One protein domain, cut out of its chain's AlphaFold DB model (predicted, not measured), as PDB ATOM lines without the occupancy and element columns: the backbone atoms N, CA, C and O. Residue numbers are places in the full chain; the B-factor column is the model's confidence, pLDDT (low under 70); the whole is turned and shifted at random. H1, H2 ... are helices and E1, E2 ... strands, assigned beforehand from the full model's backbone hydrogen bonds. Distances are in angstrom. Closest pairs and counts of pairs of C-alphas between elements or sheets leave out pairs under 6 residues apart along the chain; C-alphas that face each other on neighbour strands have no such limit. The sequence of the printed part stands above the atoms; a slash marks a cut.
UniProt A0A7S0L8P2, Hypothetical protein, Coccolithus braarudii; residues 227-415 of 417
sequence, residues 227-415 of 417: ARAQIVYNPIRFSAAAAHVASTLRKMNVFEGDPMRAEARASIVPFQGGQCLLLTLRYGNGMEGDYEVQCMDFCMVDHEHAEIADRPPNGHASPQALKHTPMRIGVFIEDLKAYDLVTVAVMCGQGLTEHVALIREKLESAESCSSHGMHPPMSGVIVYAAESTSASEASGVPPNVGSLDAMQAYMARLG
ATOM      1  N   ALA A 227     135.429 122.369 174.865       72.38
ATOM      2  CA  ALA A 227     136.622 122.508 175.689       72.38
ATOM      3  C   ALA A 227     137.662 123.410 175.012       72.38
ATOM      4  O   ALA A 227     138.136 124.366 175.620       72.38
ATOM      5  N   ARG A 228     137.968 123.178 173.730       70.88
ATOM      6  CA  ARG A 228     138.862 124.042 172.947       70.88
ATOM      7  C   ARG A 228     138.298 125.447 172.803       70.88
ATOM      8  O   ARG A 228     139.054 126.404 172.974       70.88
ATOM      9  N   ALA A 229     137.005 125.588 172.516       76.19
ATOM     10  CA  ALA A 229     136.372 126.898 172.412       76.19
ATOM     11  C   ALA A 229     136.568 127.713 173.702       76.19
ATOM     12  O   ALA A 229     137.040 128.843 173.632       76.19
ATOM     13  N   GLN A 230     136.303 127.118 174.868       73.56
ATOM     14  CA  GLN A 230     136.401 127.788 176.168       73.56
ATOM     15  C   GLN A 230     137.832 128.043 176.635       73.56
ATOM     16  O   GLN A 230     138.122 129.103 177.173       73.56
ATOM     17  N   ILE A 231     138.727 127.075 176.458       68.12
ATOM     18  CA  ILE A 231     140.069 127.137 177.044       68.12
ATOM     19  C   ILE A 231     141.039 127.924 176.163       68.12
ATOM     20  O   ILE A 231     141.957 128.568 176.669       68.12
ATOM     21  N   VAL A 232     140.876 127.824 174.844       68.56
ATOM     22  CA  VAL A 232     141.849 128.345 173.885       68.56
ATOM     23  C   VAL A 232     141.310 129.593 173.215       68.56
ATOM     24  O   VAL A 232     141.933 130.648 173.269       68.56
ATOM     25  N   TYR A 233     140.148 129.489 172.581       74.94
ATOM     26  CA  TYR A 233     139.681 130.548 171.695       74.94
ATOM     27  C   TYR A 233     139.009 131.699 172.435       74.94
ATOM     28  O   TYR A 233     139.227 132.858 172.088       74.94
ATOM     29  N   ASN A 234     138.202 131.395 173.448       75.31
ATOM     30  CA  ASN A 234     137.462 132.396 174.200       75.31
ATOM     31  C   ASN A 234     138.397 133.396 174.917       75.31
ATOM     32  O   ASN A 234     138.206 134.594 174.725       75.31
ATOM     33  N   PRO A 235     139.475 132.973 175.615       72.69
ATOM     34  CA  PRO A 235     140.395 133.909 176.258       72.69
ATOM     35  C   PRO A 235     141.163 134.762 175.246       72.69
ATOM     36  O   PRO A 235     141.322 135.958 175.460       72.69
ATOM     37  N   ILE A 236     141.595 134.188 174.113       72.12
ATOM     38  CA  ILE A 236     142.281 134.946 173.049       72.12
ATOM     39  C   ILE A 236     141.357 136.030 172.487       72.12
ATOM     40  O   ILE A 236     141.771 137.183 172.361       72.12
ATOM     41  N   ARG A 237     140.108 135.666 172.167       77.62
ATOM     42  CA  ARG A 237     139.097 136.607 171.675       77.62
ATOM     43  C   ARG A 237     138.839 137.706 172.696       77.62
ATOM     44  O   ARG A 237     138.896 138.878 172.332       77.62
ATOM     45  N   PHE A 238     138.596 137.332 173.951       81.25
ATOM     46  CA  PHE A 238     138.368 138.273 175.041       81.25
ATOM     47  C   PHE A 238     139.535 139.257 175.163       81.25
ATOM     48  O   PHE A 238     139.324 140.463 175.100       81.25
ATOM     49  N   SER A 239     140.774 138.760 175.244       76.38
ATOM     50  CA  SER A 239     141.974 139.591 175.367       76.38
ATOM     51  C   SER A 239     142.166 140.541 174.185       76.38
ATOM     52  O   SER A 239     142.498 141.708 174.385       76.38
ATOM     53  N   ALA A 240     141.956 140.063 172.956       75.75
ATOM     54  CA  ALA A 240     142.077 140.887 171.756       75.75
ATOM     55  C   ALA A 240     140.996 141.978 171.704       75.75
ATOM     56  O   ALA A 240     141.306 143.136 171.421       75.75
ATOM     57  N   ALA A 241     139.748 141.626 172.026       82.19
ATOM     58  CA  ALA A 241     138.635 142.565 172.097       82.19
ATOM     59  C   ALA A 241     138.848 143.607 173.206       82.19
ATOM     60  O   ALA A 241     138.752 144.801 172.940       82.19
ATOM     61  N   ALA A 242     139.222 143.182 174.415       85.62
ATOM     62  CA  ALA A 242     139.484 144.072 175.544       85.62
ATOM     63  C   ALA A 242     140.622 145.054 175.231       85.62
ATOM     64  O   ALA A 242     140.472 146.260 175.418       85.62
ATOM     65  N   ALA A 243     141.734 144.563 174.670       81.56
ATOM     66  CA  ALA A 243     142.855 145.403 174.257       81.56
ATOM     67  C   ALA A 243     142.461 146.403 173.158       81.56
ATOM     68  O   ALA A 243     142.890 147.559 173.190       81.56
ATOM     69  N   HIS A 244     141.634 145.981 172.197       84.44
ATOM     70  CA  HIS A 244     141.114 146.864 171.157       84.44
ATOM     71  C   HIS A 244     140.212 147.962 171.733       84.44
ATOM     72  O   HIS A 244     140.389 149.133 171.393       84.44
ATOM     73  N   VAL A 245     139.282 147.607 172.626       89.88
ATOM     74  CA  VAL A 245     138.382 148.560 173.290       89.88
ATOM     75  C   VAL A 245     139.182 149.557 174.121       89.88
ATOM     76  O   VAL A 245     139.029 150.760 173.926       89.88
ATOM     77  N   ALA A 246     140.110 149.083 174.957       89.81
ATOM     78  CA  ALA A 246     140.988 149.944 175.747       89.81
ATOM     79  C   ALA A 246     141.831 150.872 174.856       89.81
ATOM     80  O   ALA A 246     141.910 152.074 175.095       89.81
ATOM     81  N   SER A 247     142.423 150.355 173.771       87.38
ATOM     82  CA  SER A 247     143.169 151.195 172.826       87.38
ATOM     83  C   SER A 247     142.291 152.240 172.143       87.38
ATOM     84  O   SER A 247     142.800 153.312 171.816       87.38
ATOM     85  N   THR A 248     141.032 151.919 171.860       88.12
ATOM     86  CA  THR A 248     140.100 152.833 171.200       88.12
ATOM     87  C   THR A 248     139.675 153.924 172.170       88.12
ATOM     88  O   THR A 248     139.846 155.099 171.862       88.12
ATOM     89  N   LEU A 249     139.256 153.555 173.382       87.25
ATOM     90  CA  LEU A 249     138.889 154.509 174.423       87.25
ATOM     91  C   LEU A 249     140.050 155.440 174.781       87.25
ATOM     92  O   LEU A 249     139.831 156.639 174.829       87.25
ATOM     93  N   ARG A 250     141.297 154.957 174.899       86.62
ATOM     94  CA  ARG A 250     142.472 155.834 175.119       86.62
ATOM     95  C   ARG A 250     142.664 156.902 174.039       86.62
ATOM     96  O   ARG A 250     143.220 157.950 174.335       86.62
ATOM     97  N   LYS A 251     142.244 156.643 172.797       86.00
ATOM     98  CA  LYS A 251     142.314 157.631 171.706       86.00
ATOM     99  C   LYS A 251     141.170 158.644 171.772       86.00
ATOM    100  O   LYS A 251     141.374 159.780 171.366       86.00
ATOM    101  N   MET A 252     140.004 158.220 172.262       83.31
ATOM    102  CA  MET A 252     138.806 159.054 172.436       83.31
ATOM    103  C   MET A 252     138.854 159.882 173.729       83.31
ATOM    104  O   MET A 252     138.168 160.895 173.850       83.31
ATOM    105  N   ASN A 253     139.618 159.431 174.729       70.31
ATOM    106  CA  ASN A 253     139.648 160.043 176.050       70.31
ATOM    107  C   ASN A 253     140.512 161.308 176.025       70.31
ATOM    108  O   ASN A 253     141.740 161.244 176.043       70.31
ATOM    109  N   VAL A 254     139.850 162.463 175.969       57.94
ATOM    110  CA  VAL A 254     140.496 163.782 175.869       57.94
ATOM    111  C   VAL A 254     141.185 164.187 177.183       57.94
ATOM    112  O   VAL A 254     142.106 165.003 177.160       57.94
ATOM    113  N   PHE A 255     140.777 163.603 178.319       60.59
ATOM    114  CA  PHE A 255     141.294 163.925 179.649       60.59
ATOM    115  C   PHE A 255     142.113 162.775 180.243       60.59
ATOM    116  O   PHE A 255     141.646 161.648 180.415       60.59
ATOM    117  N   GLU A 256     143.366 163.079 180.568       65.19
ATOM    118  CA  GLU A 256     144.291 162.149 181.208       65.19
ATOM    119  C   GLU A 256     143.792 161.790 182.620       65.19
ATOM    120  O   GLU A 256     143.541 162.671 183.441       65.19
ATOM    121  N   GLY A 257     143.628 160.493 182.896       69.44
ATOM    122  CA  GLY A 257     143.171 159.980 184.194       69.44
ATOM    123  C   GLY A 257     141.682 159.629 184.289       69.44
ATOM    124  O   GLY A 257     141.283 159.025 185.283       69.44
ATOM    125  N   ASP A 258     140.868 159.934 183.273       77.25
ATOM    126  CA  ASP A 258     139.470 159.490 183.250       77.25
ATOM    127  C   ASP A 258     139.387 157.962 183.064       77.25
ATOM    128  O   ASP A 258     140.031 157.424 182.153       77.25
ATOM    129  N   PRO A 259     138.605 157.228 183.880       83.00
ATOM    130  CA  PRO A 259     138.503 155.785 183.731       83.00
ATOM    131  C   PRO A 259     137.795 155.418 182.424       83.00
ATOM    132  O   PRO A 259     136.834 156.065 181.999       83.00
ATOM    133  N   MET A 260     138.249 154.333 181.796       89.69
ATOM    134  CA  MET A 260     137.673 153.821 180.552       89.69
ATOM    135  C   MET A 260     136.413 153.012 180.854       89.69
ATOM    136  O   MET A 260     136.465 151.806 181.097       89.69
ATOM    137  N   ARG A 261     135.278 153.707 180.889       91.75
ATOM    138  CA  ARG A 261     133.990 153.145 181.303       91.75
ATOM    139  C   ARG A 261     133.338 152.327 180.185       91.75
ATOM    140  O   ARG A 261     133.354 152.720 179.018       91.75
ATOM    141  N   ALA A 262     132.722 151.210 180.556       94.12
ATOM    142  CA  ALA A 262     131.980 150.333 179.657       94.12
ATOM    143  C   ALA A 262     130.713 149.768 180.327       94.12
ATOM    144  O   ALA A 262     130.590 149.733 181.552       94.12
ATOM    145  N   GLU A 263     129.770 149.322 179.505       95.62
ATOM    146  CA  GLU A 263     128.534 148.646 179.906       95.62
ATOM    147  C   GLU A 263     128.597 147.193 179.421       95.62
ATOM    148  O   GLU A 263     128.846 146.935 178.242       95.62
ATOM    149  N   ALA A 264     128.369 146.238 180.319       97.00
ATOM    150  CA  ALA A 264     128.207 144.837 179.958       97.00
ATOM    151  C   ALA A 264     126.730 144.545 179.664       97.00
ATOM    152  O   ALA A 264     125.835 145.008 180.367       97.00
ATOM    153  N   ARG A 265     126.457 143.739 178.645       96.56
ATOM    154  CA  ARG A 265     125.111 143.284 178.289       96.56
ATOM    155  C   ARG A 265     125.065 141.770 178.331       96.56
ATOM    156  O   ARG A 265     125.834 141.127 177.620       96.56
ATOM    157  N   ALA A 266     124.176 141.222 179.149       97.12
ATOM    158  CA  ALA A 266     124.050 139.796 179.406       97.12
ATOM    159  C   ALA A 266     122.716 139.265 178.882       97.12
ATOM    160  O   ALA A 266     121.663 139.783 179.250       97.12
ATOM    161  N   SER A 267     122.759 138.210 178.072       95.81
ATOM    162  CA  SER A 267     121.569 137.521 177.560       95.81
ATOM    163  C   SER A 267     121.760 136.009 177.589       95.81
ATOM    164  O   SER A 267     122.855 135.514 177.320       95.81
ATOM    165  N   ILE A 268     120.685 135.276 177.861       95.31
ATOM    166  CA  ILE A 268     120.597 133.828 177.695       95.31
ATOM    167  C   ILE A 268     120.075 133.513 176.297       95.31
ATOM    168  O   ILE A 268     119.032 134.016 175.878       95.31
ATOM    169  N   VAL A 269     120.809 132.662 175.584       90.06
ATOM    170  CA  VAL A 269     120.473 132.212 174.231       90.06
ATOM    171  C   VAL A 269     120.548 130.687 174.140       90.06
ATOM    172  O   VAL A 269     121.387 130.077 174.814       90.06
ATOM    173  N   PRO A 270     119.705 130.040 173.318       87.81
ATOM    174  CA  PRO A 270     119.814 128.609 173.093       87.81
ATOM    175  C   PRO A 270     121.055 128.290 172.269       87.81
ATOM    176  O   PRO A 270     121.341 128.935 171.257       87.81
ATOM    177  N   PHE A 271     121.779 127.248 172.663       83.69
ATOM    178  CA  PHE A 271     122.918 126.766 171.894       83.69
ATOM    179  C   PHE A 271     123.165 125.277 172.143       83.69
ATOM    180  O   PHE A 271     123.321 124.848 173.281       83.69
ATOM    181  N   GLN A 272     123.211 124.478 171.070       80.19
ATOM    182  CA  GLN A 272     123.503 123.033 171.117       80.19
ATOM    183  C   GLN A 272     122.686 122.237 172.164       80.19
ATOM    184  O   GLN A 272     123.197 121.303 172.774       80.19
ATOM    185  N   GLY A 273     121.409 122.585 172.360       81.44
ATOM    186  CA  GLY A 273     120.515 121.906 173.313       81.44
ATOM    187  C   GLY A 273     120.554 122.454 174.745       81.44
ATOM    188  O   GLY A 273     119.663 122.128 175.526       81.44
ATOM    189  N   GLY A 274     121.499 123.350 175.047       88.69
ATOM    190  CA  GLY A 274     121.621 124.043 176.326       88.69
ATOM    191  C   GLY A 274     121.326 125.547 176.275       88.69
ATOM    192  O   GLY A 274     120.989 126.114 175.230       88.69
ATOM    193  N   GLN A 275     121.506 126.200 177.420       91.62
ATOM    194  CA  GLN A 275     121.488 127.650 177.568       91.62
ATOM    195  C   GLN A 275     122.909 128.206 177.692       91.62
ATOM    196  O   GLN A 275     123.670 127.838 178.593       91.62
ATOM    197  N   CYS A 276     123.240 129.157 176.820       90.69
ATOM    198  CA  CYS A 276     124.482 129.913 176.882       90.69
ATOM    199  C   CYS A 276     124.237 131.343 177.360       90.69
ATOM    200  O   CYS A 276     123.332 132.023 176.882       90.69
ATOM    201  N   LEU A 277     125.108 131.819 178.245       93.12
ATOM    202  CA  LEU A 277     125.276 133.226 178.558       93.12
ATOM    203  C   LEU A 277     126.137 133.884 177.475       93.12
ATOM    204  O   LEU A 277     127.297 133.515 177.274       93.12
ATOM    205  N   LEU A 278     125.566 134.881 176.810       92.00
ATOM    206  CA  LEU A 278     126.233 135.762 175.864       92.00
ATOM    207  C   LEU A 278     126.498 137.108 176.536       92.00
ATOM    208  O   LEU A 278     125.570 137.743 177.037       92.00
ATOM    209  N   LEU A 279     127.759 137.544 176.515       93.38
ATOM    210  CA  LEU A 279     128.188 138.832 177.056       93.38
ATOM    211  C   LEU A 279     128.704 139.732 175.936       93.38
ATOM    212  O   LEU A 279     129.639 139.387 175.214       93.38
ATOM    213  N   THR A 280     128.091 140.901 175.812       93.12
ATOM    214  CA  THR A 280     128.465 141.965 174.876       93.12
ATOM    215  C   THR A 280     129.004 143.149 175.666       93.12
ATOM    216  O   THR A 280     128.461 143.483 176.717       93.12
ATOM    217  N   LEU A 281     130.056 143.794 175.164       94.31
ATOM    218  CA  LEU A 281     130.615 144.992 175.786       94.31
ATOM    219  C   LEU A 281     130.268 146.224 174.953       94.31
ATOM    220  O   LEU A 281     130.679 146.321 173.798       94.31
ATOM    221  N   ARG A 282     129.542 147.172 175.540       93.25
ATOM    222  CA  ARG A 282     129.247 148.479 174.951       93.25
ATOM    223  C   ARG A 282     130.183 149.539 175.519       93.25
ATOM    224  O   ARG A 282     130.421 149.594 176.725       93.25
ATOM    225  N   TYR A 283     130.699 150.398 174.652       91.81
ATOM    226  CA  TYR A 283     131.658 151.441 175.004       91.81
ATOM    227  C   TYR A 283     131.495 152.674 174.106       91.81
ATOM    228  O   TYR A 283     130.777 152.644 173.110       91.81
ATOM    229  N   GLY A 284     132.150 153.773 174.475       85.88
ATOM    230  CA  GLY A 284     132.069 155.058 173.776       85.88
ATOM    231  C   GLY A 284     131.617 156.180 174.706       85.88
ATOM    232  O   GLY A 284     131.229 155.924 175.847       85.88
ATOM    233  N   ASN A 285     131.676 157.413 174.211       74.19
ATOM    234  CA  ASN A 285     131.409 158.636 174.973       74.19
ATOM    235  C   ASN A 285     130.168 159.400 174.472       74.19
ATOM    236  O   ASN A 285     130.004 160.574 174.798       74.19
ATOM    237  N   GLY A 286     129.326 158.777 173.634       70.75
ATOM    238  CA  GLY A 286     128.124 159.381 173.041       70.75
ATOM    239  C   GLY A 286     128.385 160.495 172.014       70.75
ATOM    240  O   GLY A 286     127.592 160.661 171.092       70.75
ATOM    241  N   MET A 287     129.499 161.225 172.129       69.50
ATOM    242  CA  MET A 287     129.891 162.342 171.259       69.50
ATOM    243  C   MET A 287     130.555 161.866 169.964       69.50
ATOM    244  O   MET A 287     130.222 162.351 168.887       69.50
ATOM    245  N   GLU A 288     131.481 160.908 170.059       68.44
ATOM    246  CA  GLU A 288     132.165 160.303 168.903       68.44
ATOM    247  C   GLU A 288     131.468 159.027 168.406       68.44
ATOM    248  O   GLU A 288     131.770 158.528 167.322       68.44
ATOM    249  N   GLY A 289     130.500 158.530 169.178       77.56
ATOM    250  CA  GLY A 289     129.696 157.356 168.868       77.56
ATOM    251  C   GLY A 289     129.629 156.360 170.023       77.56
ATOM    252  O   GLY A 289     130.427 156.393 170.963       77.56
ATOM    253  N   ASP A 290     128.654 155.463 169.921       83.62
ATOM    254  CA  ASP A 290     128.524 154.284 170.767       83.62
ATOM    255  C   ASP A 290     128.854 153.044 169.944       83.62
ATOM    256  O   ASP A 290     128.359 152.868 168.830       83.62
ATOM    257  N   TYR A 291     129.683 152.178 170.512       89.94
ATOM    258  CA  TYR A 291     130.201 150.985 169.862       89.94
ATOM    259  C   TYR A 291     129.942 149.757 170.724       89.94
ATOM    260  O   TYR A 291     129.805 149.848 171.946       89.94
ATOM    261  N   GLU A 292     129.916 148.591 170.086       90.62
ATOM    262  CA  GLU A 292     129.688 147.319 170.759       90.62
ATOM    263  C   GLU A 292     130.644 146.248 170.239       90.62
ATOM    264  O   GLU A 292     130.813 146.077 169.030       90.62
ATOM    265  N   VAL A 293     131.231 145.485 171.161       88.19
ATOM    266  CA  VAL A 293     131.851 144.191 170.867       88.19
ATOM    267  C   VAL A 293     130.839 143.114 171.221       88.19
ATOM    268  O   VAL A 293     130.704 142.710 172.380       88.19
ATOM    269  N   GLN A 294     130.092 142.682 170.211       85.94
ATOM    270  CA  GLN A 294     129.093 141.634 170.363       85.94
ATOM    271  C   GLN A 294     129.748 140.302 170.718       85.94
ATOM    272  O   GLN A 294     130.740 139.913 170.101       85.94
ATOM    273  N   CYS A 295     129.156 139.588 171.679       84.56
ATOM    274  CA  CYS A 295     129.597 138.249 172.072       84.56
ATOM    275  C   CYS A 295     131.102 138.184 172.397       84.56
ATOM    276  O   CYS A 295     131.838 137.293 171.961       84.56
ATOM    277  N   MET A 296     131.561 139.169 173.169       86.81
ATOM    278  CA  MET A 296     132.921 139.223 173.690       86.81
ATOM    279  C   MET A 296     133.241 137.966 174.506       86.81
ATOM    280  O   MET A 296     134.334 137.411 174.385       86.81
ATOM    281  N   ASP A 297     132.256 137.478 175.259       86.88
ATOM    282  CA  ASP A 297     132.318 136.217 175.982       86.88
ATOM    283  C   ASP A 297     131.039 135.385 175.763       86.88
ATOM    284  O   ASP A 297     129.952 135.918 175.518       86.88
ATOM    285  N   PHE A 298     131.196 134.061 175.774       85.44
ATOM    286  CA  PHE A 298     130.142 133.094 175.478       85.44
ATOM    287  C   PHE A 298     130.355 131.820 176.290       85.44
ATOM    288  O   PHE A 298     131.345 131.117 176.080       85.44
ATOM    289  N   CYS A 299     129.438 131.508 177.203       85.88
ATOM    290  CA  CYS A 299     129.622 130.443 178.186       85.88
ATOM    291  C   CYS A 299     128.356 129.598 178.347       85.88
ATOM    292  O   CYS A 299     127.265 130.140 178.466       85.88
ATOM    293  N   MET A 300     128.499 128.275 178.397       85.19
ATOM    294  CA  MET A 300     127.407 127.345 178.667       85.19
ATOM    295  C   MET A 300     127.094 127.414 180.158       85.19
ATOM    296  O   MET A 300     127.967 127.143 180.983       85.19
ATOM    297  N   VAL A 301     125.863 127.788 180.490       87.06
ATOM    298  CA  VAL A 301     125.387 127.915 181.877       87.06
ATOM    299  C   VAL A 301     124.337 126.860 182.223       87.06
ATOM    300  O   VAL A 301     124.116 126.586 183.398       87.06
ATOM    301  N   ASP A 302     123.753 126.212 181.218       85.88
ATOM    302  CA  ASP A 302     122.959 124.992 181.349       85.88
ATOM    303  C   ASP A 302     123.189 124.112 180.116       85.88
ATOM    304  O   ASP A 302     123.152 124.610 179.000       85.88
ATOM    305  N   HIS A 303     123.424 122.813 180.295       85.62
ATOM    306  CA  HIS A 303     123.574 121.874 179.174       85.62
ATOM    307  C   HIS A 303     122.228 121.378 178.626       85.62
ATOM    308  O   HIS A 303     122.202 120.689 177.608       85.62
ATOM    309  N   GLU A 304     121.132 121.734 179.292       88.00
ATOM    310  CA  GLU A 304     119.760 121.396 178.938       88.00
ATOM    311  C   GLU A 304     118.922 122.682 178.766       88.00
ATOM    312  O   GLU A 304     119.425 123.802 178.882       88.00
ATOM    313  N   HIS A 305     117.627 122.531 178.488       92.06
ATOM    314  CA  HIS A 305     116.647 123.624 178.460       92.06
ATOM    315  C   HIS A 305     116.906 124.731 177.414       92.06
ATOM    316  O   HIS A 305     116.513 125.887 177.609       92.06
ATOM    317  N   ALA A 306     117.526 124.419 176.269       86.31
ATOM    318  CA  ALA A 306     117.609 125.375 175.156       86.31
ATOM    319  C   ALA A 306     116.225 125.899 174.737       86.31
ATOM    320  O   ALA A 306     116.047 127.080 174.461       86.31
ATOM    321  N   GLU A 307     115.215 125.035 174.716       85.75
ATOM    322  CA  GLU A 307     113.883 125.330 174.191       85.75
ATOM    323  C   GLU A 307     113.092 126.368 174.995       85.75
ATOM    324  O   GLU A 307     112.020 126.785 174.552       85.75
ATOM    325  N   ILE A 308     113.568 126.756 176.184       86.19
ATOM    326  CA  ILE A 308     112.953 127.820 176.987       86.19
ATOM    327  C   ILE A 308     113.672 129.167 176.830       86.19
ATOM    328  O   ILE A 308     113.063 130.201 177.102       86.19
ATOM    329  N   ALA A 309     114.914 129.180 176.329       83.06
ATOM    330  CA  ALA A 309     115.748 130.382 176.239       83.06
ATOM    331  C   ALA A 309     115.152 131.472 175.331       83.06
ATOM    332  O   ALA A 309     115.292 132.650 175.638       83.06
ATOM    333  N   ASP A 310     114.425 131.078 174.282       82.25
ATOM    334  CA  ASP A 310     113.760 131.992 173.337       82.25
ATOM    335  C   ASP A 310     112.239 132.085 173.555       82.25
ATOM    336  O   ASP A 310     111.530 132.715 172.768       82.25
ATOM    337  N   ARG A 311     111.685 131.442 174.598       81.81
ATOM    338  CA  ARG A 311     110.231 131.475 174.817       81.81
ATOM    339  C   ARG A 311     109.778 132.899 175.150       81.81
ATOM    340  O   ARG A 311     110.346 133.528 176.041       81.81
ATOM    341  N   PRO A 312     108.725 133.413 174.504       76.00
ATOM    342  CA  PRO A 312     108.235 134.750 174.798       76.00
ATOM    343  C   PRO A 312     107.706 134.889 176.238       76.00
ATOM    344  O   PRO A 312     107.403 133.885 176.891       76.00
ATOM    345  N   PRO A 313     107.580 136.127 176.751       77.38
ATOM    346  CA  PRO A 313     107.853 137.389 176.056       77.38
ATOM    347  C   PRO A 313     109.326 137.811 176.061       77.38
ATOM    348  O   PRO A 313     109.680 138.642 175.242       77.38
ATOM    349  N   ASN A 314     110.178 137.270 176.936       79.31
ATOM    350  CA  ASN A 314     111.543 137.778 177.140       79.31
ATOM    351  C   ASN A 314     112.639 136.711 177.034       79.31
ATOM    352  O   ASN A 314     113.789 137.011 177.342       79.31
ATOM    353  N   GLY A 315     112.313 135.473 176.660       83.50
ATOM    354  CA  GLY A 315     113.179 134.324 176.921       83.50
ATOM    355  C   GLY A 315     113.159 133.924 178.398       83.50
ATOM    356  O   GLY A 315     112.791 134.726 179.256       83.50
ATOM    357  N   HIS A 316     113.554 132.691 178.716       90.88
ATOM    358  CA  HIS A 316     113.556 132.182 180.095       90.88
ATOM    359  C   HIS A 316     114.905 131.560 180.443       90.88
ATOM    360  O   HIS A 316     115.403 130.710 179.705       90.88
ATOM    361  N   ALA A 317     115.483 131.940 181.582       95.19
ATOM    362  CA  ALA A 317     116.643 131.259 182.147       95.19
ATOM    363  C   ALA A 317     116.200 130.067 183.008       95.19
ATOM    364  O   ALA A 317     115.276 130.173 183.816       95.19
ATOM    365  N   SER A 318     116.872 128.927 182.870       96.06
ATOM    366  CA  SER A 318     116.650 127.784 183.753       96.06
ATOM    367  C   SER A 318     117.209 128.057 185.161       96.06
ATOM    368  O   SER A 318     118.110 128.888 185.331       96.06
ATOM    369  N   PRO A 319     116.758 127.327 186.200       94.75
ATOM    370  CA  PRO A 319     117.357 127.427 187.533       94.75
ATOM    371  C   PRO A 319     118.869 127.156 187.538       94.75
ATOM    372  O   PRO A 319     119.613 127.780 188.295       94.75
ATOM    373  N   GLN A 320     119.333 126.250 186.671       89.88
ATOM    374  CA  GLN A 320     120.753 125.954 186.507       89.88
ATOM    375  C   GLN A 320     121.490 127.136 185.861       89.88
ATOM    376  O   GLN A 320     122.537 127.544 186.364       89.88
ATOM    377  N   ALA A 321     120.921 127.752 184.820       91.69
ATOM    378  CA  ALA A 321     121.493 128.943 184.202       91.69
ATOM    379  C   ALA A 321     121.586 130.119 185.188       91.69
ATOM    380  O   ALA A 321     122.622 130.785 185.258       91.69
ATOM    381  N   LEU A 322     120.551 130.345 186.007       94.19
ATOM    382  CA  LEU A 322     120.533 131.396 187.033       94.19
ATOM    383  C   LEU A 322     121.559 131.170 188.146       94.19
ATOM    384  O   LEU A 322     122.045 132.133 188.737       94.19
ATOM    385  N   LYS A 323     121.932 129.915 188.410       88.31
ATOM    386  CA  LYS A 323     122.984 129.581 189.374       88.31
ATOM    387  C   LYS A 323     124.372 130.030 188.904       88.31
ATOM    388  O   LYS A 323     125.166 130.485 189.722       88.31
ATOM    389  N   HIS A 324     124.675 129.899 187.610       86.50
ATOM    390  CA  HIS A 324     126.022 130.154 187.067       86.50
ATOM    391  C   HIS A 324     126.187 131.545 186.454       86.50
ATOM    392  O   HIS A 324     127.291 132.091 186.459       86.50
ATOM    393  N   THR A 325     125.099 132.134 185.955       92.62
ATOM    394  CA  THR A 325     125.112 133.425 185.254       92.62
ATOM    395  C   THR A 325     125.734 134.569 186.070       92.62
ATOM    396  O   THR A 325     126.662 135.193 185.549       92.62
ATOM    397  N   PRO A 326     125.329 134.846 187.330       92.56
ATOM    398  CA  PRO A 326     125.898 135.962 188.091       92.56
ATOM    399  C   PRO A 326     127.411 135.831 188.292       92.56
ATOM    400  O   PRO A 326     128.149 136.795 188.105       92.56
ATOM    401  N   MET A 327     127.879 134.613 188.592       86.62
ATOM    402  CA  MET A 327     129.300 134.323 188.777       86.62
ATOM    403  C   MET A 327     130.091 134.627 187.505       86.62
ATOM    404  O   MET A 327     131.114 135.308 187.574       86.62
ATOM    405  N   ARG A 328     129.613 134.183 186.333       88.50
ATOM    406  CA  ARG A 328     130.329 134.441 185.076       88.50
ATOM    407  C   ARG A 328     130.327 135.923 184.706       88.50
ATOM    408  O   ARG A 328     131.360 136.402 184.247       88.50
ATOM    409  N   ILE A 329     129.230 136.651 184.954       93.75
ATOM    410  CA  ILE A 329     129.185 138.115 184.789       93.75
ATOM    411  C   ILE A 329     130.254 138.778 185.668       93.75
ATOM    412  O   ILE A 329     131.017 139.608 185.181       93.75
ATOM    413  N   GLY A 330     130.360 138.383 186.938       90.56
ATOM    414  CA  GLY A 330     131.367 138.931 187.841       90.56
ATOM    415  C   GLY A 330     132.800 138.627 187.392       90.56
ATOM    416  O   GLY A 330     133.635 139.527 187.367       90.56
ATOM    417  N   VAL A 331     133.098 137.395 186.960       85.38
ATOM    418  CA  VAL A 331     134.430 137.062 186.416       85.38
ATOM    419  C   VAL A 331     134.733 137.876 185.154       85.38
ATOM    420  O   VAL A 331     135.829 138.406 185.033       85.38
ATOM    421  N   PHE A 332     133.762 138.046 184.254       90.12
ATOM    422  CA  PHE A 332     133.915 138.886 183.063       90.12
ATOM    423  C   PHE A 332     134.268 140.340 183.416       90.12
ATOM    424  O   PHE A 332     135.181 140.913 182.824       90.12
ATOM    425  N   ILE A 333     133.585 140.931 184.403       93.81
ATOM    426  CA  ILE A 333     133.876 142.292 184.882       93.81
ATOM    427  C   ILE A 333     135.280 142.375 185.494       93.81
ATOM    428  O   ILE A 333     135.988 143.357 185.270       93.81
ATOM    429  N   GLU A 334     135.691 141.363 186.257       87.88
ATOM    430  CA  GLU A 334     137.024 141.319 186.860       87.88
ATOM    431  C   GLU A 334     138.125 141.188 185.797       87.88
ATOM    432  O   GLU A 334     139.102 141.934 185.834       87.88
ATOM    433  N   ASP A 335     137.933 140.318 184.803       86.31
ATOM    434  CA  ASP A 335     138.876 140.105 183.700       86.31
ATOM    435  C   ASP A 335     139.108 141.401 182.889       86.31
ATOM    436  O   ASP A 335     140.215 141.653 182.405       86.31
ATOM    437  N   LEU A 336     138.091 142.267 182.769       91.25
ATOM    438  CA  LEU A 336     138.197 143.563 182.085       91.25
ATOM    439  C   LEU A 336     139.134 144.551 182.801       91.25
ATOM    440  O   LEU A 336     139.778 145.368 182.134       91.25
ATOM    441  N   LYS A 337     139.285 144.454 184.128       89.75
ATOM    442  CA  LYS A 337     140.168 145.347 184.900       89.75
ATOM    443  C   LYS A 337     141.635 145.202 184.509       89.75
ATOM    444  O   LYS A 337     142.377 146.175 184.586       89.75
ATOM    445  N   ALA A 338     142.047 144.029 184.020       86.81
ATOM    446  CA  ALA A 338     143.399 143.806 183.500       86.81
ATOM    447  C   ALA A 338     143.737 144.688 182.277       86.81
ATOM    448  O   ALA A 338     144.901 144.789 181.891       86.81
ATOM    449  N   TYR A 339     142.726 145.322 181.675       90.50
ATOM    450  CA  TYR A 339     142.836 146.229 180.533       90.50
ATOM    451  C   TYR A 339     142.470 147.680 180.890       90.50
ATOM    452  O   TYR A 339     142.230 148.481 179.986       90.50
ATOM    453  N   ASP A 340     142.420 148.013 182.186       91.31
ATOM    454  CA  ASP A 340     141.988 149.309 182.730       91.31
ATOM    455  C   ASP A 340     140.541 149.691 182.346       91.31
ATOM    456  O   ASP A 340     140.173 150.869 182.350       91.31
ATOM    457  N   LEU A 341     139.712 148.703 181.990       92.75
ATOM    458  CA  LEU A 341     138.305 148.904 181.652       92.75
ATOM    459  C   LEU A 341     137.446 148.800 182.914       92.75
ATOM    460  O   LEU A 341     137.507 147.817 183.653       92.75
ATOM    461  N   VAL A 342     136.611 149.813 183.141       93.88
ATOM    462  CA  VAL A 342     135.712 149.896 184.294       93.88
ATOM    463  C   VAL A 342     134.289 149.614 183.835       93.88
ATOM    464  O   VAL A 342     133.689 150.416 183.121       93.88
ATOM    465  N   THR A 343     133.723 148.484 184.259       95.25
ATOM    466  CA  THR A 343     132.307 148.196 183.992       95.25
ATOM    467  C   THR A 343     131.441 148.968 184.978       95.25
ATOM    468  O   THR A 343     131.500 148.709 186.177       95.25
ATOM    469  N   VAL A 344     130.642 149.911 184.481       95.06
ATOM    470  CA  VAL A 344     129.769 150.761 185.315       95.06
ATOM    471  C   VAL A 344     128.324 150.269 185.356       95.06
ATOM    472  O   VAL A 344     127.573 150.625 186.261       95.06
ATOM    473  N   ALA A 345     127.929 149.438 184.390       96.38
ATOM    474  CA  ALA A 345     126.576 148.915 184.305       96.38
ATOM    475  C   ALA A 345     126.517 147.517 183.677       96.38
ATOM    476  O   ALA A 345     127.352 147.165 182.842       96.38
ATOM    477  N   VAL A 346     125.496 146.752 184.071       97.31
ATOM    478  CA  VAL A 346     125.111 145.455 183.511       97.31
ATOM    479  C   VAL A 346     123.648 145.515 183.074       97.31
ATOM    480  O   VAL A 346     122.740 145.595 183.903       97.31
ATOM    481  N   MET A 347     123.410 145.429 181.770       97.00
ATOM    482  CA  MET A 347     122.069 145.262 181.216       97.00
ATOM    483  C   MET A 347     121.700 143.776 181.169       97.00
ATOM    484  O   MET A 347     122.404 142.974 180.553       97.00
ATOM    485  N   CYS A 348     120.568 143.418 181.764       96.62
ATOM    486  CA  CYS A 348     119.959 142.094 181.703       96.62
ATOM    487  C   CYS A 348     118.975 142.034 180.528       96.62
ATOM    488  O   CYS A 348     117.913 142.655 180.566       96.62
ATOM    489  N   GLY A 349     119.355 141.317 179.474       93.81
ATOM    490  CA  GLY A 349     118.566 141.093 178.269       93.81
ATOM    491  C   GLY A 349     117.779 139.784 178.315       93.81
ATOM    492  O   GLY A 349     117.228 139.407 179.351       93.81
ATOM    493  N   GLN A 350     117.719 139.100 177.171       92.38
ATOM    494  CA  GLN A 350     116.916 137.892 176.985       92.38
ATOM    495  C   GLN A 350     117.173 136.855 178.091       92.38
ATOM    496  O   GLN A 350     118.320 136.598 178.450       92.38
ATOM    497  N   GLY A 351     116.111 136.297 178.669       92.81
ATOM    498  CA  GLY A 351     116.153 135.334 179.769       92.81
ATOM    499  C   GLY A 351     116.522 135.907 181.139       92.81
ATOM    500  O   GLY A 351     116.419 135.181 182.120       92.81
ATOM    501  N   LEU A 352     116.932 137.179 181.240       95.88
ATOM    502  CA  LEU A 352     117.431 137.785 182.483       95.88
ATOM    503  C   LEU A 352     116.665 139.041 182.921       95.88
ATOM    504  O   LEU A 352     116.899 139.518 184.030       95.88
ATOM    505  N   THR A 353     115.753 139.577 182.103       92.88
ATOM    506  CA  THR A 353     115.019 140.823 182.402       92.88
ATOM    507  C   THR A 353     114.278 140.788 183.745       92.88
ATOM    508  O   THR A 353     114.258 141.787 184.458       92.88
ATOM    509  N   GLU A 354     113.727 139.637 184.139       92.50
ATOM    510  CA  GLU A 354     113.013 139.447 185.416       92.50
ATOM    511  C   GLU A 354     113.946 139.141 186.604       92.50
ATOM    512  O   GLU A 354     113.509 139.076 187.752       92.50
ATOM    513  N   HIS A 355     115.247 138.981 186.353       95.56
ATOM    514  CA  HIS A 355     116.233 138.526 187.336       95.56
ATOM    515  C   HIS A 355     117.241 139.610 187.749       95.56
ATOM    516  O   HIS A 355     118.225 139.308 188.420       95.56
ATOM    517  N   VAL A 356     116.983 140.883 187.423       95.31
ATOM    518  CA  VAL A 356     117.849 142.033 187.762       95.31
ATOM    519  C   VAL A 356     118.229 142.072 189.245       95.31
ATOM    520  O   VAL A 356     119.402 142.251 189.571       95.31
ATOM    521  N   ALA A 357     117.259 141.880 190.146       95.06
ATOM    522  CA  ALA A 357     117.503 141.912 191.590       95.06
ATOM    523  C   ALA A 357     118.459 140.795 192.038       95.06
ATOM    524  O   ALA A 357     119.387 141.057 192.797       95.06
ATOM    525  N   LEU A 358     118.277 139.581 191.503       94.88
ATOM    526  CA  LEU A 358     119.147 138.437 191.778       94.88
ATOM    527  C   LEU A 358     120.574 138.687 191.276       94.88
ATOM    528  O   LEU A 358     121.532 138.430 192.003       94.88
ATOM    529  N   ILE A 359     120.727 139.182 190.041       94.94
ATOM    530  CA  ILE A 359     122.050 139.490 189.479       94.94
ATOM    531  C   ILE A 359     122.756 140.544 190.339       94.94
ATOM    532  O   ILE A 359     123.918 140.357 190.695       94.94
ATOM    533  N   ARG A 360     122.050 141.618 190.714       94.81
ATOM    534  CA  ARG A 360     122.580 142.688 191.571       94.81
ATOM    535  C   ARG A 360     123.068 142.152 192.914       94.81
ATOM    536  O   ARG A 360     124.237 142.324 193.244       94.81
ATOM    537  N   GLU A 361     122.205 141.439 193.633       94.00
ATOM    538  CA  GLU A 361     122.525 140.857 194.939       94.00
ATOM    539  C   GLU A 361     123.764 139.949 194.867       94.00
ATOM    540  O   GLU A 361     124.643 140.004 195.729       94.00
ATOM    541  N   LYS A 362     123.876 139.123 193.820       91.81
ATOM    542  CA  LYS A 362     124.995 138.181 193.666       91.81
ATOM    543  C   LYS A 362     126.311 138.855 193.284       91.81
ATOM    544  O   LYS A 362     127.358 138.423 193.763       91.81
ATOM    545  N   LEU A 363     126.278 139.923 192.489       90.94
ATOM    546  CA  LEU A 363     127.476 140.723 192.210       90.94
ATOM    547  C   LEU A 363     127.975 141.455 193.470       90.94
ATOM    548  O   LEU A 363     129.185 141.551 193.686       90.94
ATOM    549  N   GLU A 364     127.061 141.904 194.332       90.69
ATOM    550  CA  GLU A 364     127.380 142.610 195.580       90.69
ATOM    551  C   GLU A 364     127.883 141.685 196.705       90.69
ATOM    552  O   GLU A 364     128.666 142.125 197.544       90.69
ATOM    553  N   SER A 365     127.470 140.413 196.743       80.38
ATOM    554  CA  SER A 365     127.674 139.522 197.905       80.38
ATOM    555  C   SER A 365     128.912 138.609 197.872       80.38
ATOM    556  O   SER A 365     129.165 137.913 198.851       80.38
ATOM    557  N   ALA A 366     129.729 138.618 196.810       62.72
ATOM    558  CA  ALA A 366     130.929 137.764 196.668       62.72
ATOM    559  C   ALA A 366     130.715 136.270 196.970       62.72
ATOM    560  O   ALA A 366     131.606 135.588 197.487       62.72
ATOM    561  N   GLU A 367     129.532 135.739 196.655       54.62
ATOM    562  CA  GLU A 367     129.229 134.341 196.933       54.62
ATOM    563  C   GLU A 367     129.779 133.393 195.859       54.62
ATOM    564  O   GLU A 367     129.481 133.472 194.667       54.62
ATOM    565  N   SER A 368     130.583 132.448 196.343       43.97
ATOM    566  CA  SER A 368     131.236 131.367 195.616       43.97
ATOM    567  C   SER A 368     130.251 130.332 195.061       43.97
ATOM    568  O   SER A 368     129.420 129.810 195.806       43.97
ATOM    569  N   CYS A 369     130.461 129.882 193.821       37.97
ATOM    570  CA  CYS A 369     130.122 128.509 193.446       37.97
ATOM    571  C   CYS A 369     131.416 127.765 193.087       37.97
ATOM    572  O   CYS A 369     132.186 128.168 192.217       37.97
ATOM    573  N   SER A 370     131.684 126.703 193.841       41.53
ATOM    574  CA  SER A 370     132.933 125.944 193.876       41.53
ATOM    575  C   SER A 370     133.345 125.401 192.504       41.53
ATOM    576  O   SER A 370     132.763 124.435 192.008       41.53
ATOM    577  N   SER A 371     134.373 126.002 191.902       37.16
ATOM    578  CA  SER A 371     135.632 125.314 191.552       37.16
ATOM    579  C   SER A 371     136.551 126.147 190.645       37.16
ATOM    580  O   SER A 371     137.734 125.838 190.612       37.16
ATOM    581  N   HIS A 372     136.075 127.192 189.946       41.22
ATOM    582  CA  HIS A 372     136.884 127.842 188.888       41.22
ATOM    583  C   HIS A 372     136.720 129.368 188.702       41.22
ATOM    584  O   HIS A 372     137.182 129.906 187.701       41.22
ATOM    585  N   GLY A 373     136.139 130.106 189.650       51.69
ATOM    586  CA  GLY A 373     136.119 131.571 189.563       51.69
ATOM    587  C   GLY A 373     135.441 132.215 190.760       51.69
ATOM    588  O   GLY A 373     134.255 132.001 190.986       51.69
ATOM    589  N   MET A 374     136.200 132.980 191.541       63.91
ATOM    590  CA  MET A 374     135.640 133.919 192.511       63.91
ATOM    591  C   MET A 374     135.820 135.316 191.941       63.91
ATOM    592  O   MET A 374     136.911 135.640 191.474       63.91
ATOM    593  N   HIS A 375     134.772 136.130 191.998       71.44
ATOM    594  CA  HIS A 375     134.909 137.566 191.815       71.44
ATOM    595  C   HIS A 375     134.835 138.249 193.189       71.44
ATOM    596  O   HIS A 375     134.122 137.766 194.075       71.44
ATOM    597  N   PRO A 376     135.567 139.353 193.405       77.56
ATOM    598  CA  PRO A 376     135.384 140.160 194.603       77.56
ATOM    599  C   PRO A 376     133.975 140.789 194.625       77.56
ATOM    600  O   PRO A 376     133.345 140.902 193.567       77.56
ATOM    601  N   PRO A 377     133.477 141.221 195.800       84.56
ATOM    602  CA  PRO A 377     132.239 141.991 195.882       84.56
ATOM    603  C   PRO A 377     132.329 143.230 194.984       84.56
ATOM    604  O   PRO A 377     133.341 143.937 195.007       84.56
ATOM    605  N   MET A 378     131.286 143.498 194.202       86.81
ATOM    606  CA  MET A 378     131.250 144.627 193.274       86.81
ATOM    607  C   MET A 378     130.243 145.670 193.743       86.81
ATOM    608  O   MET A 378     129.039 145.460 193.670       86.81
ATOM    609  N   SER A 379     130.744 146.816 194.203       83.31
ATOM    610  CA  SER A 379     129.920 147.979 194.535       83.31
ATOM    611  C   SER A 379     129.888 148.975 193.378       83.31
ATOM    612  O   SER A 379     130.913 149.201 192.735       83.31
ATOM    613  N   GLY A 380     128.748 149.638 193.172       85.69
ATOM    614  CA  GLY A 380     128.632 150.741 192.210       85.69
ATOM    615  C   GLY A 380     128.409 150.315 190.757       85.69
ATOM    616  O   GLY A 380     128.505 151.156 189.869       85.69
ATOM    617  N   VAL A 381     128.095 149.040 190.508       93.06
ATOM    618  CA  VAL A 381     127.668 148.554 189.188       93.06
ATOM    619  C   VAL A 381     126.146 148.644 189.095       93.06
ATOM    620  O   VAL A 381     125.429 147.991 189.851       93.06
ATOM    621  N   ILE A 382     125.638 149.436 188.152       95.50
ATOM    622  CA  ILE A 382     124.195 149.583 187.926       95.50
ATOM    623  C   ILE A 382     123.683 148.352 187.175       95.50
ATOM    624  O   ILE A 382     124.081 148.112 186.039       95.50
ATOM    625  N   VAL A 383     122.778 147.577 187.774       95.75
ATOM    626  CA  VAL A 383     122.141 146.427 187.106       95.75
ATOM    627  C   VAL A 383     120.702 146.775 186.752       95.75
ATOM    628  O   VAL A 383     119.937 147.143 187.647       95.75
ATOM    629  N   TYR A 384     120.331 146.639 185.477       95.19
ATOM    630  CA  TYR A 384     119.017 147.036 184.958       95.19
ATOM    631  C   TYR A 384     118.522 146.103 183.844       95.19
ATOM    632  O   TYR A 384     119.308 145.360 183.262       95.19
ATOM    633  N   ALA A 385     117.219 146.115 183.551       93.44
ATOM    634  CA  ALA A 385     116.621 145.298 182.489       93.44
ATOM    635  C   ALA A 385     116.656 146.015 181.131       93.44
ATOM    636  O   ALA A 385     116.497 147.234 181.063       93.44
ATOM    637  N   ALA A 386     116.808 145.250 180.049       90.38
ATOM    638  CA  ALA A 386     116.615 145.752 178.693       90.38
ATOM    639  C   ALA A 386     115.157 146.192 178.461       90.38
ATOM    640  O   ALA A 386     114.222 145.578 178.974       90.38
ATOM    641  N   GLU A 387     114.967 147.232 177.647       85.12
ATOM    642  CA  GLU A 387     113.638 147.721 177.246       85.12
ATOM    643  C   GLU A 387     112.906 146.724 176.335       85.12
ATOM    644  O   GLU A 387     111.683 146.635 176.361       85.12
ATOM    645  N   SER A 388     113.660 145.959 175.544       79.19
ATOM    646  CA  SER A 388     113.165 144.954 174.607       79.19
ATOM    647  C   SER A 388     114.152 143.795 174.510       79.19
ATOM    648  O   SER A 388     115.348 143.958 174.763       79.19
ATOM    649  N   THR A 389     113.656 142.623 174.125       79.12
ATOM    650  CA  THR A 389     114.478 141.453 173.802       79.12
ATOM    651  C   THR A 389     114.110 140.926 172.420       79.12
ATOM    652  O   THR A 389     113.017 141.190 171.917       79.12
ATOM    653  N   SER A 390     114.982 140.114 171.825       71.62
ATOM    654  CA  SER A 390     114.693 139.471 170.539       71.62
ATOM    655  C   SER A 390     113.422 138.609 170.595       71.62
ATOM    656  O   SER A 390     112.629 138.630 169.654       71.62
ATOM    657  N   ALA A 391     113.167 137.918 171.715       60.41
ATOM    658  CA  ALA A 391     111.922 137.178 171.942       60.41
ATOM    659  C   ALA A 391     110.675 138.088 172.006       60.41
ATOM    660  O   ALA A 391     109.605 137.713 171.509       60.41
ATOM    661  N   SER A 392     110.810 139.288 172.580       70.06
ATOM    662  CA  SER A 392     109.733 140.286 172.679       70.06
ATOM    663  C   SER A 392     109.377 140.829 171.301       70.06
ATOM    664  O   SER A 392     108.207 140.839 170.919       70.06
ATOM    665  N   GLU A 393     110.399 141.196 170.528       73.38
ATOM    666  CA  GLU A 393     110.272 141.729 169.169       73.38
ATOM    667  C   GLU A 393     109.647 140.710 168.222       73.38
ATOM    668  O   GLU A 393     108.692 141.029 167.513       73.38
ATOM    669  N   ALA A 394     110.119 139.461 168.266       66.19
ATOM    670  CA  ALA A 394     109.572 138.369 167.462       66.19
ATOM    671  C   ALA A 394     108.088 138.094 167.762       66.19
ATOM    672  O   ALA A 394     107.358 137.607 166.898       66.19
ATOM    673  N   SER A 395     107.636 138.428 168.972       69.31
ATOM    674  CA  SER A 395     106.263 138.206 169.434       69.31
ATOM    675  C   SER A 395     105.389 139.461 169.371       69.31
ATOM    676  O   SER A 395     104.236 139.420 169.797       69.31
ATOM    677  N   GLY A 396     105.920 140.578 168.857       74.50
ATOM    678  CA  GLY A 396     105.205 141.852 168.755       74.50
ATOM    679  C   GLY A 396     104.895 142.514 170.102       74.50
ATOM    680  O   GLY A 396     103.998 143.354 170.174       74.50
ATOM    681  N   VAL A 397     105.605 142.139 171.170       73.88
ATOM    682  CA  VAL A 397     105.489 142.793 172.478       73.88
ATOM    683  C   VAL A 397     106.197 144.149 172.386       73.88
ATOM    684  O   VAL A 397     107.369 144.185 172.006       73.88
ATOM    685  N   PRO A 398     105.518 145.271 172.683       70.12
ATOM    686  CA  PRO A 398     106.136 146.588 172.588       70.12
ATOM    687  C   PRO A 398     107.264 146.743 173.622       70.12
ATOM    688  O   PRO A 398     107.147 146.198 174.724       70.12
ATOM    689  N   PRO A 399     108.328 147.505 173.298       71.81
ATOM    690  CA  PRO A 399     109.398 147.796 174.243       71.81
ATOM    691  C   PRO A 399     108.835 148.496 175.481       71.81
ATOM    692  O   PRO A 399     107.950 149.353 175.388       71.81
ATOM    693  N   ASN A 400     109.359 148.139 176.647       70.38
ATOM    694  CA  ASN A 400     109.056 148.830 177.884       70.38
ATOM    695  C   ASN A 400     109.670 150.237 177.841       70.38
ATOM    696  O   ASN A 400     110.783 150.421 177.351       70.38
ATOM    697  N   VAL A 401     108.948 151.243 178.333       63.16
ATOM    698  CA  VAL A 401     109.421 152.635 178.289       63.16
ATOM    699  C   VAL A 401     110.621 152.782 179.227       63.16
ATOM    700  O   VAL A 401     110.565 152.312 180.364       63.16
ATOM    701  N   GLY A 402     111.696 153.409 178.737       63.91
ATOM    702  CA  GLY A 402     113.010 153.429 179.381       63.91
ATOM    703  C   GLY A 402     112.999 153.678 180.885       63.91
ATOM    704  O   GLY A 402     112.367 154.609 181.390       63.91
ATOM    705  N   SER A 403     113.708 152.811 181.608       75.94
ATOM    706  CA  SER A 403     113.798 152.869 183.065       75.94
ATOM    707  C   SER A 403     114.770 153.961 183.524       75.94
ATOM    708  O   SER A 403     115.747 154.277 182.843       75.94
ATOM    709  N   LEU A 404     114.530 154.517 184.718       83.62
ATOM    710  CA  LEU A 404     115.465 155.445 185.365       83.62
ATOM    711  C   LEU A 404     116.874 154.834 185.464       83.62
ATOM    712  O   LEU A 404     117.857 155.526 185.218       83.62
ATOM    713  N   ASP A 405     116.956 153.533 185.745       85.12
ATOM    714  CA  ASP A 405     118.215 152.795 185.841       85.12
ATOM    715  C   ASP A 405     118.955 152.735 184.490       85.12
ATOM    716  O   ASP A 405     120.176 152.871 184.458       85.12
ATOM    717  N   ALA A 406     118.243 152.608 183.362       84.88
ATOM    718  CA  ALA A 406     118.851 152.653 182.027       84.88
ATOM    719  C   ALA A 406     119.439 154.039 181.712       84.88
ATOM    720  O   ALA A 406     120.540 154.151 181.167       84.88
ATOM    721  N   MET A 407     118.740 155.109 182.105       86.94
ATOM    722  CA  MET A 407     119.257 156.475 181.990       86.94
ATOM    723  C   MET A 407     120.478 156.686 182.897       86.94
ATOM    724  O   MET A 407     121.467 157.272 182.461       86.94
ATOM    725  N   GLN A 408     120.442 156.185 184.134       88.88
ATOM    726  CA  GLN A 408     121.580 156.247 185.054       88.88
ATOM    727  C   GLN A 408     122.786 155.470 184.522       88.88
ATOM    728  O   GLN A 408     123.896 155.990 184.570       88.88
ATOM    729  N   ALA A 409     122.582 154.277 183.956       87.50
ATOM    730  CA  ALA A 409     123.637 153.487 183.326       87.50
ATOM    731  C   ALA A 409     124.290 154.239 182.156       87.50
ATOM    732  O   ALA A 409     125.519 154.303 182.059       87.50
ATOM    733  N   TYR A 410     123.474 154.870 181.305       86.75
ATOM    734  CA  TYR A 410     123.966 155.704 180.212       86.75
ATOM    735  C   TYR A 410     124.807 156.879 180.730       86.75
ATOM    736  O   TYR A 410     125.941 157.061 180.290       86.75
ATOM    737  N   MET A 411     124.293 157.631 181.707       87.94
ATOM    738  CA  MET A 411     125.005 158.766 182.307       87.94
ATOM    739  C   MET A 411     126.295 158.334 183.018       87.94
ATOM    740  O   MET A 411     127.324 158.996 182.881       87.94
ATOM    741  N   ALA A 412     126.272 157.206 183.730       87.81
ATOM    742  CA  ALA A 412     127.443 156.652 184.398       87.81
ATOM    743  C   ALA A 412     128.540 156.313 183.384       87.81
ATOM    744  O   ALA A 412     129.697 156.655 183.609       87.81
ATOM    745  N   ARG A 413     128.195 155.727 182.228       88.12
ATOM    746  CA  ARG A 413     129.163 155.442 181.152       88.12
ATOM    747  C   ARG A 413     129.790 156.712 180.577       88.12
ATOM    748  O   ARG A 413     130.972 156.698 180.249       88.12
ATOM    749  N   LEU A 414     129.032 157.807 180.521       83.88
ATOM    750  CA  LEU A 414     129.528 159.124 180.112       83.88
ATOM    751  C   LEU A 414     130.350 159.849 181.193       83.88
ATOM    752  O   LEU A 414     130.859 160.934 180.932       83.88
ATOM    753  N   GLY A 415     130.484 159.281 182.397       80.81
ATOM    754  CA  GLY A 415     131.181 159.924 183.514       80.81
ATOM    755  C   GLY A 415     130.403 161.086 184.140       80.81
ATOM    756  O   GLY A 415     131.006 161.965 184.747       80.81
TER     757      GLY A 415
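What this domain is: This is residues 227 to 415 of the 417 residues of the protein "Hypothetical protein" of Coccolithus braarudii (UniProt A0A7S0L8P2). A strongly twisted sheet of five strands curls round helix H3, with H4 on the same face over the edge strand E5, the long H1 running along the E3 side, and H6 packed on the other face. It makes three layers, helices on both faces of a sheet: H1, H3 and H4, then the sheet, then H6. The printed part has 189 residues with six named helices and five named strands, in the order H1 E1 E2 E3 H2 H3 E4 H4 E5 H5 H6. The sheet's order is E3 E2 E1 E4 E5, mixed, and the class is mixed, helices and strands. The whole is compact and rounded, with a radius of gyration of the C-alphas of 16.1 A and spans of 48 by 39 by 29 A.

How they stand to each other: Begin with H1, residues 227 to 252, which is on the sheet at a height of 8.8 A; its closest C-alphas to E3, residues 290 to 302, are those of Phe 238 and Met 296, 5.7 A apart. Next, E1, residues 260 to 271, and E2, residues 274 to 284, form a hairpin, with N 265 and O 280 2.8 A apart. E2 and E3 form another hairpin, with N 277 and O 299 at 2.7 A; E1, E2 and E3 are a meander, each strand the antiparallel neighbour of the one before. H2, residues 306 to 309, is over E1, and the C-alphas of Pro 270 and Ala 306, their closest, are 4.4 A apart. On the opposite face from H2 find H3, residues 319 to 337, whose closest C-alphas to E3 are those of Ala 321 and Val 301, 4.7 A apart. E4, residues 341 to 348, is parallel to E1, with N 264 and O 345 at 2.9 A; E3, H2, H3 and E4 are a split strand-helix-strand unit, two strands running the same way with E2 and E1 between them, and its crossover is right-handed. H4, residues 353 to 365, touches H3 at a steep tilt of 58 degrees, through its residues 359 to 363 and residues 326 to 330 of H3 alone; the closest C-alphas are those of Pro 326 and Ile 359, 5.4 A. E5, residues 382 to 385, is parallel to E4, with N 346 and O 382 at 2.8 A, and E4, H4 and E5 are a strand-helix-strand unit, parallel neighbours with a helix between, also right-handed. H5, residues 390 to 394, is not on the sheet. H6, residues 404 to 413, is on it at a height of 7.9 A, with the C-alphas of Ala 345 and Ala 409 its closest to E4, 5.5 A apart. In H5 and H6 every O i to N i+4 pair is within hydrogen-bond range; the counts are 18 of 22 in H1, 12 of 15 in H3 and 7 of 9 in H4, while H2 is too short for such a pair.

Where its parts are: Find C-alpha 227 at (136.622, 122.508, 175.689); H1 runs 36.8 A from there to C-alpha 252, with a kink of 35 degrees near residue 234. E1 is 32.0 A long, E2 32.8 A, E3 31.6 A and E4 19.6 A; E1 bends by 56 degrees at residue 268, E3 by 53 degrees at 299 and E4 by 61 degrees at 344. H3 starts at C-alpha 319, (117.357, 127.427, 187.533), and measures 29.1 A; H4 measures 20.1 A. H6 ends at C-alpha 413, (129.163, 155.442, 181.152), 14.3 A from C-alpha 404.

The domain as a whole: The C-alphas of Glu 256 and Glu 307, the two farthest apart, are 48.3 A apart. The printed part has no cut. The link from H4 to E5, residues 366 to 381, is long. Mean pLDDT of the printed part is 83.4, and residues 366 to 374 are among those under 70.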